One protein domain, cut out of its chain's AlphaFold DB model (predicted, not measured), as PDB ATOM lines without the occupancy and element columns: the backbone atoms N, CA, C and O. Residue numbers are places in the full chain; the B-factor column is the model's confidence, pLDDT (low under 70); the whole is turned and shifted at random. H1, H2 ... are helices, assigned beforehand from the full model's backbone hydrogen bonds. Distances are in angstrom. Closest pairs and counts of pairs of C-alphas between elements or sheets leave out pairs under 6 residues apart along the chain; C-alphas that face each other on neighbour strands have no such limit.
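What this domain is: This is residues 2 to 10, 70 to 108 and 116 to 128 of the 143 residues of an uncharacterized protein of Aeromonas hydrophila (UniProt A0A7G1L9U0). The longest helix, H3, stands across the beginning of H4, and H4 lies between H2, side by side with it, and H1, which crosses it. The whole is a compact, flat, all-helix slab, 30 by 29 by 14 A, with a radius of gyration of the C-alphas of 11.6 A. The printed part has 61 residues, with named helices H1, H2, H3, H4 along the chain and no named strand.

How they stand to each other: Start at H3, residues 91 to 105: its residues 96 to 100 alone only just touch H4, residues 117 to 127, with 3 pairs of C-alphas within 8 A, closest at Gln 97 and Leu 117, 6.2 A, about perpendicular at 86 degrees. H2, residues 71 to 84, touches H4 at a shallow tilt of 26 degrees, opposite ways; the closest C-alphas, Lys 73 and Glu 125, are 5.8 A apart. H1, residues 2 to 10, touches H4 at a steep 58 degrees, closest at C-alphas 8 and 123, 5.5 A, and is apart from H2 and H3. In the four helices every O i to N i+4 pair is within hydrogen-bond range.

Where its parts are: Find C-alpha 91 at (27.195, -7.593, 42.087); H3 runs 20.1 A from there. H2 spans 19.8 A, H4 15.1 A, ending at C-alpha 127 (4.951, -11.615, 28.744), and H1 12.2 A.

The domain as a whole: Cuts leave 23.3 A between C-alphas 10 and 70, and 12.3 A between 108 and 116; the link from H2 to H3 is short. Confidence is under 70 at residues 2 to 3, 70, 86 to 89 and 105 to 108.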
ATOM      1  N   MET A   2      10.914 -21.086  29.076       59.06
ATOM      2  CA  MET A   2      12.025 -20.858  28.123       59.06
ATOM      3  C   MET A   2      11.552 -20.334  26.749       59.06
ATOM      4  O   MET A   2      12.237 -19.531  26.120       59.06
ATOM      5  N   GLY A   3      10.346 -20.729  26.319       62.84
ATOM      6  CA  GLY A   3       9.691 -20.177  25.126       62.84
ATOM      7  C   GLY A   3       9.330 -18.693  25.263       62.84
ATOM      8  O   GLY A   3       9.444 -17.949  24.291       62.84
ATOM      9  N   ASP A   4       8.974 -18.248  26.469       70.19
ATOM     10  CA  ASP A   4       8.628 -16.853  26.771       70.19
ATOM     11  C   ASP A   4       9.865 -15.956  26.727       70.19
ATOM     12  O   ASP A   4       9.834 -14.896  26.114       70.19
ATOM     13  N   VAL A   5      10.990 -16.430  27.278       70.44
ATOM     14  CA  VAL A   5      12.286 -15.733  27.233       70.44
ATOM     15  C   VAL A   5      12.781 -15.581  25.795       70.44
ATOM     16  O   VAL A   5      13.167 -14.487  25.389       70.44
ATOM     17  N   LYS A   6      12.708 -16.649  24.989       70.44
ATOM     18  CA  LYS A   6      13.067 -16.584  23.565       70.44
ATOM     19  C   LYS A   6      12.138 -15.644  22.791       70.44
ATOM     20  O   LYS A   6      12.605 -14.901  21.936       70.44
ATOM     21  N   SER A   7      10.842 -15.657  23.098       71.81
ATOM     22  CA  SER A   7       9.864 -14.767  22.459       71.81
ATOM     23  C   SER A   7      10.073 -13.305  22.850       71.81
ATOM     24  O   SER A   7       9.961 -12.440  21.989       71.81
ATOM     25  N   ALA A   8      10.415 -13.022  24.109       73.00
ATOM     26  CA  ALA A   8      10.775 -11.685  24.568       73.00
ATOM     27  C   ALA A   8      12.030 -11.189  23.839       73.00
ATOM     28  O   ALA A   8      11.994 -10.136  23.214       73.00
ATOM     29  N   LEU A   9      13.097 -11.993  23.804       73.44
ATOM     30  CA  LEU A   9      14.334 -11.675  23.079       73.44
ATOM     31  C   LEU A   9      14.088 -11.461  21.581       73.44
ATOM     32  O   LEU A   9      14.519 -10.457  21.023       73.44
ATOM     33  N   SER A  10      13.315 -12.341  20.944       73.38
ATOM     34  CA  SER A  10      12.942 -12.201  19.535       73.38
ATOM     35  C   SER A  10      12.087 -10.958  19.277       73.38
ATOM     36  O   SER A  10      12.241 -10.337  18.230       73.38
ATOM     37  N   ASN A  70       1.654 -11.620  40.418       67.19
ATOM     38  CA  ASN A  70       2.665 -12.677  40.422       67.19
ATOM     39  C   ASN A  70       3.953 -12.210  41.123       67.19
ATOM     40  O   ASN A  70       4.547 -11.219  40.692       67.19
ATOM     41  N   SER A  71       4.433 -12.943  42.138       72.06
ATOM     42  CA  SER A  71       5.677 -12.614  42.861       72.06
ATOM     43  C   SER A  71       6.857 -12.434  41.901       72.06
ATOM     44  O   SER A  71       7.693 -11.561  42.077       72.06
ATOM     45  N   MET A  72       6.866 -13.189  40.798       73.81
ATOM     46  CA  MET A  72       7.861 -13.043  39.737       73.81
ATOM     47  C   MET A  72       7.795 -11.683  39.024       73.81
ATOM     48  O   MET A  72       8.841 -11.119  38.724       73.81
ATOM     49  N   LYS A  73       6.598 -11.124  38.782       77.81
ATOM     50  CA  LYS A  73       6.456  -9.765  38.229       77.81
ATOM     51  C   LYS A  73       6.939  -8.714  39.224       77.81
ATOM     52  O   LYS A  73       7.613  -7.788  38.810       77.81
ATOM     53  N   GLN A  74       6.641  -8.869  40.514       80.19
ATOM     54  CA  GLN A  74       7.082  -7.922  41.547       80.19
ATOM     55  C   GLN A  74       8.606  -7.886  41.691       80.19
ATOM     56  O   GLN A  74       9.200  -6.810  41.768       80.19
ATOM     57  N   GLY A  75       9.257  -9.051  41.682       82.06
ATOM     58  CA  GLY A  75      10.715  -9.105  41.712       82.06
ATOM     59  C   GLY A  75      11.348  -8.572  40.436       82.06
ATOM     60  O   GLY A  75      12.396  -7.944  40.518       82.06
ATOM     61  N   LEU A  76      10.718  -8.772  39.271       83.38
ATOM     62  CA  LEU A  76      11.177  -8.166  38.019       83.38
ATOM     63  C   LEU A  76      11.027  -6.644  38.035       83.38
ATOM     64  O   LEU A  76      11.991  -5.970  37.704       83.38
ATOM     65  N   ASP A  77       9.890  -6.111  38.476       83.56
ATOM     66  CA  ASP A  77       9.646  -4.667  38.593       83.56
ATOM     67  C   ASP A  77      10.651  -4.003  39.553       83.56
ATOM     68  O   ASP A  77      11.274  -2.989  39.229       83.56
ATOM     69  N   THR A  78      10.923  -4.657  40.689       84.19
ATOM     70  CA  THR A  78      11.975  -4.243  41.632       84.19
ATOM     71  C   THR A  78      13.356  -4.253  40.973       84.19
ATOM     72  O   THR A  78      14.135  -3.315  41.145       84.19
ATOM     73  N   LEU A  79      13.669  -5.291  40.192       84.19
ATOM     74  CA  LEU A  79      14.952  -5.424  39.501       84.19
ATOM     75  C   LEU A  79      15.120  -4.371  38.395       84.19
ATOM     76  O   LEU A  79      16.188  -3.774  38.268       84.19
ATOM     77  N   ILE A  80      14.065  -4.117  37.614       85.50
ATOM     78  CA  ILE A  80      14.010  -3.083  36.571       85.50
ATOM     79  C   ILE A  80      14.205  -1.708  37.208       85.50
ATOM     80  O   ILE A  80      15.005  -0.914  36.714       85.50
ATOM     81  N   SER A  81      13.535  -1.449  38.332       84.31
ATOM     82  CA  SER A  81      13.677  -0.210  39.098       84.31
ATOM     83  C   SER A  81      15.095  -0.040  39.649       84.31
ATOM     84  O   SER A  81      15.685   1.028  39.497       84.31
ATOM     85  N   ALA A  82      15.695  -1.093  40.213       82.12
ATOM     86  CA  ALA A  82      17.077  -1.062  40.696       82.12
ATOM     87  C   ALA A  82      18.082  -0.788  39.561       82.12
ATOM     88  O   ALA A  82      19.033  -0.022  39.733       82.12
ATOM     89  N   LEU A  83      17.838  -1.360  38.380       81.69
ATOM     90  CA  LEU A  83      18.648  -1.126  37.189       81.69
ATOM     91  C   LEU A  83      18.477   0.310  36.658       81.69
ATOM     92  O   LEU A  83      19.467   0.961  36.331       81.69
ATOM     93  N   SER A  84      17.244   0.828  36.630       80.25
ATOM     94  CA  SER A  84      16.928   2.200  36.203       80.25
ATOM     95  C   SER A  84      17.475   3.260  37.162       80.25
ATOM     96  O   SER A  84      17.857   4.343  36.724       80.25
ATOM     97  N   ASN A  85      17.550   2.950  38.457       77.50
ATOM     98  CA  ASN A  85      18.166   3.815  39.462       77.50
ATOM     99  C   ASN A  85      19.700   3.844  39.372       77.50
ATOM    100  O   ASN A  85      20.339   4.560  40.140       77.50
ATOM    101  N   GLY A  86      20.305   3.087  38.449       63.16
ATOM    102  CA  GLY A  86      21.753   3.064  38.265       63.16
ATOM    103  C   GLY A  86      22.479   2.417  39.441       63.16
ATOM    104  O   GLY A  86      23.609   2.799  39.746       63.16
ATOM    105  N   ASN A  87      21.849   1.440  40.104       62.66
ATOM    106  CA  ASN A  87      22.426   0.711  41.234       62.66
ATOM    107  C   ASN A  87      23.486  -0.310  40.759       62.66
ATOM    108  O   ASN A  87      23.472  -1.481  41.127       62.66
ATOM    109  N   SER A  88      24.423   0.144  39.920       55.44
ATOM    110  CA  SER A  88      25.492  -0.634  39.279       55.44
ATOM    111  C   SER A  88      26.505  -1.218  40.270       55.44
ATOM    112  O   SER A  88      27.374  -1.992  39.882       55.44
ATOM    113  N   SER A  89      26.417  -0.835  41.545       61.22
ATOM    114  CA  SER A  89      27.208  -1.408  42.637       61.22
ATOM    115  C   SER A  89      26.714  -2.785  43.074       61.22
ATOM    116  O   SER A  89      27.417  -3.457  43.824       61.22
ATOM    117  N   ASP A  90      25.526  -3.209  42.633       74.25
ATOM    118  CA  ASP A  90      25.013  -4.527  42.972       74.25
ATOM    119  C   ASP A  90      25.725  -5.619  42.141       74.25
ATOM    120  O   ASP A  90      25.659  -5.612  40.904       74.25
ATOM    121  N   PRO A  91      26.428  -6.567  42.789       77.69
ATOM    122  CA  PRO A  91      27.195  -7.593  42.087       77.69
ATOM    123  C   PRO A  91      26.298  -8.545  41.287       77.69
ATOM    124  O   PRO A  91      26.741  -9.100  40.279       77.69
ATOM    125  N   VAL A  92      25.037  -8.724  41.694       80.38
ATOM    126  CA  VAL A  92      24.078  -9.587  41.000       80.38
ATOM    127  C   VAL A  92      23.598  -8.906  39.724       80.38
ATOM    128  O   VAL A  92      23.619  -9.536  38.666       80.38
ATOM    129  N   LEU A  93      23.255  -7.614  39.779       80.50
ATOM    130  CA  LEU A  93      22.898  -6.834  38.587       80.50
ATOM    131  C   LEU A  93      24.048  -6.770  37.579       80.50
ATOM    132  O   LEU A  93      23.820  -6.958  36.384       80.50
ATOM    133  N   ASN A  94      25.279  -6.562  38.051       83.25
ATOM    134  CA  ASN A  94      26.448  -6.518  37.175       83.25
ATOM    135  C   ASN A  94      26.699  -7.883  36.505       83.25
ATOM    136  O   ASN A  94      26.926  -7.957  35.301       83.25
ATOM    137  N   THR A  95      26.550  -8.981  37.256       86.12
ATOM    138  CA  THR A  95      26.655 -10.346  36.711       86.12
ATOM    139  C   THR A  95      25.561 -10.635  35.681       86.12
ATOM    140  O   THR A  95      25.837 -11.206  34.629       86.12
ATOM    141  N   LEU A  96      24.316 -10.236  35.957       85.19
ATOM    142  CA  LEU A  96      23.200 -10.401  35.024       85.19
ATOM    143  C   LEU A  96      23.418  -9.609  33.741       85.19
ATOM    144  O   LEU A  96      23.130 -10.105  32.654       85.19
ATOM    145  N   GLN A  97      23.931  -8.389  33.863       84.38
ATOM    146  CA  GLN A  97      24.235  -7.543  32.722       84.38
ATOM    147  C   GLN A  97      25.378  -8.121  31.884       84.38
ATOM    148  O   GLN A  97      25.261  -8.152  30.662       84.38
ATOM    149  N   ASP A  98      26.434  -8.640  32.512       85.12
ATOM    150  CA  ASP A  98      27.545  -9.297  31.817       85.12
ATOM    151  C   ASP A  98      27.090 -10.569  31.085       85.12
ATOM    152  O   ASP A  98      27.329 -10.726  29.888       85.12
ATOM    153  N   GLN A  99      26.310 -11.426  31.751       85.00
ATOM    154  CA  GLN A  99      25.735 -12.629  31.143       85.00
ATOM    155  C   GLN A  99      24.783 -12.291  29.991       85.00
ATOM    156  O   GLN A  99      24.818 -12.936  28.943       85.00
ATOM    157  N   PHE A 100      23.958 -11.255  30.148       83.00
ATOM    158  CA  PHE A 100      23.083 -10.775  29.086       83.00
ATOM    159  C   PHE A 100      23.882 -10.234  27.898       83.00
ATOM    160  O   PHE A 100      23.604 -10.597  26.757       83.00
ATOM    161  N   ASN A 101      24.921  -9.437  28.152       81.19
ATOM    162  CA  ASN A 101      25.841  -8.957  27.124       81.19
ATOM    163  C   ASN A 101      26.589 -10.107  26.447       81.19
ATOM    164  O   ASN A 101      26.845 -10.032  25.253       81.19
ATOM    165  N   SER A 102      26.897 -11.185  27.165       81.25
ATOM    166  CA  SER A 102      27.482 -12.392  26.585       81.25
ATOM    167  C   SER A 102      26.499 -13.077  25.625       81.25
ATOM    168  O   SER A 102      26.868 -13.426  24.505       81.25
ATOM    169  N   ILE A 103      25.217 -13.182  25.996       77.50
ATOM    170  CA  ILE A 103      24.170 -13.803  25.164       77.50
ATOM    171  C   ILE A 103      23.847 -12.943  23.933       77.50
ATOM    172  O   ILE A 103      23.828 -13.449  22.811       77.50
ATOM    173  N   VAL A 104      23.607 -11.642  24.126       74.69
ATOM    174  CA  VAL A 104      23.250 -10.699  23.053       74.69
ATOM    175  C   VAL A 104      24.468 -10.355  22.198       74.69
ATOM    176  O   VAL A 104      24.374 -10.321  20.976       74.69
ATOM    177  N   GLY A 105      25.630 -10.156  22.816       64.19
ATOM    178  CA  GLY A 105      26.890  -9.834  22.146       64.19
ATOM    179  C   GLY A 105      27.439 -10.977  21.297       64.19
ATOM    180  O   GLY A 105      28.062 -10.706  20.275       64.19
ATOM    181  N   SER A 106      27.137 -12.237  21.632       54.41
ATOM    182  CA  SER A 106      27.486 -13.386  20.777       54.41
ATOM    183  C   SER A 106      26.624 -13.485  19.510       54.41
ATOM    184  O   SER A 106      27.023 -14.143  18.552       54.41
ATOM    185  N   GLY A 107      25.454 -12.833  19.488       51.12
ATOM    186  CA  GLY A 107      24.555 -12.765  18.330       51.12
ATOM    187  C   GLY A 107      24.558 -11.413  17.605       51.12
ATOM    188  O   GLY A 107      23.951 -11.294  16.545       51.12
ATOM    189  N   ALA A 108      25.242 -10.399  18.144       45.84
ATOM    190  CA  ALA A 108      25.251  -9.023  17.647       45.84
ATOM    191  C   ALA A 108      26.211  -8.825  16.461       45.84
ATOM    192  O   ALA A 108      27.070  -7.944  16.451       45.84
ATOM    193  N   SER A 116      19.104  -3.629  25.729       81.06
ATOM    194  CA  SER A 116      19.632  -3.598  27.091       81.06
ATOM    195  C   SER A 116      18.891  -4.605  27.960       81.06
ATOM    196  O   SER A 116      17.735  -4.931  27.691       81.06
ATOM    197  N   LEU A 117      19.532  -5.057  29.041       82.44
ATOM    198  CA  LEU A 117      18.904  -5.948  30.021       82.44
ATOM    199  C   LEU A 117      17.558  -5.383  30.509       82.44
ATOM    200  O   LEU A 117      16.600  -6.131  30.641       82.44
ATOM    201  N   GLN A 118      17.462  -4.062  30.697       84.00
ATOM    202  CA  GLN A 118      16.221  -3.381  31.073       84.00
ATOM    203  C   GLN A 118      15.088  -3.617  30.068       84.00
ATOM    204  O   GLN A 118      13.978  -3.956  30.460       84.00
ATOM    205  N   ASP A 119      15.376  -3.465  28.775       85.25
ATOM    206  CA  ASP A 119      14.396  -3.651  27.705       85.25
ATOM    207  C   ASP A 119      13.900  -5.104  27.693       85.25
ATOM    208  O   ASP A 119      12.702  -5.382  27.597       85.25
ATOM    209  N   PHE A 120      14.830  -6.047  27.884       85.12
ATOM    210  CA  PHE A 120      14.509  -7.465  27.987       85.12
ATOM    211  C   PHE A 120      13.638  -7.769  29.207       85.12
ATOM    212  O   PHE A 120      12.641  -8.473  29.064       85.12
ATOM    213  N   LEU A 121      13.991  -7.255  30.387       85.44
ATOM    214  CA  LEU A 121      13.237  -7.491  31.616       85.44
ATOM    215  C   LEU A 121      11.824  -6.911  31.515       85.44
ATOM    216  O   LEU A 121      10.877  -7.608  31.860       85.44
ATOM    217  N   SER A 122      11.668  -5.706  30.961       84.56
ATOM    218  CA  SER A 122      10.359  -5.088  30.708       84.56
ATOM    219  C   SER A 122       9.507  -5.919  29.744       84.56
ATOM    220  O   SER A 122       8.316  -6.134  29.968       84.56
ATOM    221  N   SER A 123      10.115  -6.445  28.677       84.81
ATOM    222  CA  SER A 123       9.434  -7.331  27.727       84.81
ATOM    223  C   SER A 123       9.068  -8.679  28.346       84.81
ATOM    224  O   SER A 123       7.958  -9.172  28.156       84.81
ATOM    225  N   LEU A 124       9.965  -9.256  29.148       82.38
ATOM    226  CA  LEU A 124       9.718 -10.489  29.886       82.38
ATOM    227  C   LEU A 124       8.581 -10.307  30.893       82.38
ATOM    228  O   LEU A 124       7.690 -11.147  30.963       82.38
ATOM    229  N   GLU A 125       8.581  -9.201  31.634       81.06
ATOM    230  CA  GLU A 125       7.527  -8.865  32.584       81.06
ATOM    231  C   GLU A 125       6.175  -8.688  31.881       81.06
ATOM    232  O   GLU A 125       5.162  -9.197  32.358       81.06
ATOM    233  N   SER A 126       6.159  -8.048  30.709       79.00
ATOM    234  CA  SER A 126       4.961  -7.905  29.874       79.00
ATOM    235  C   SER A 126       4.432  -9.248  29.343       79.00
ATOM    236  O   SER A 126       3.230  -9.392  29.119       79.00
ATOM    237  N   LYS A 127       5.309 -10.249  29.167       74.56
ATOM    238  CA  LYS A 127       4.951 -11.615  28.744       74.56
ATOM    239  C   LYS A 127       4.517 -12.520  29.890       74.56
ATOM    240  O   LYS A 127       3.905 -13.555  29.625       74.56
ATOM    241  N   LEU A 128       4.826 -12.173  31.139       70.25
ATOM    242  CA  LEU A 128       4.326 -12.934  32.274       70.25
ATOM    243  C   LEU A 128       2.809 -12.741  32.377       70.25
ATOM    244  O   LEU A 128       2.343 -11.598  32.340       70.25
TER     245      LEU A 128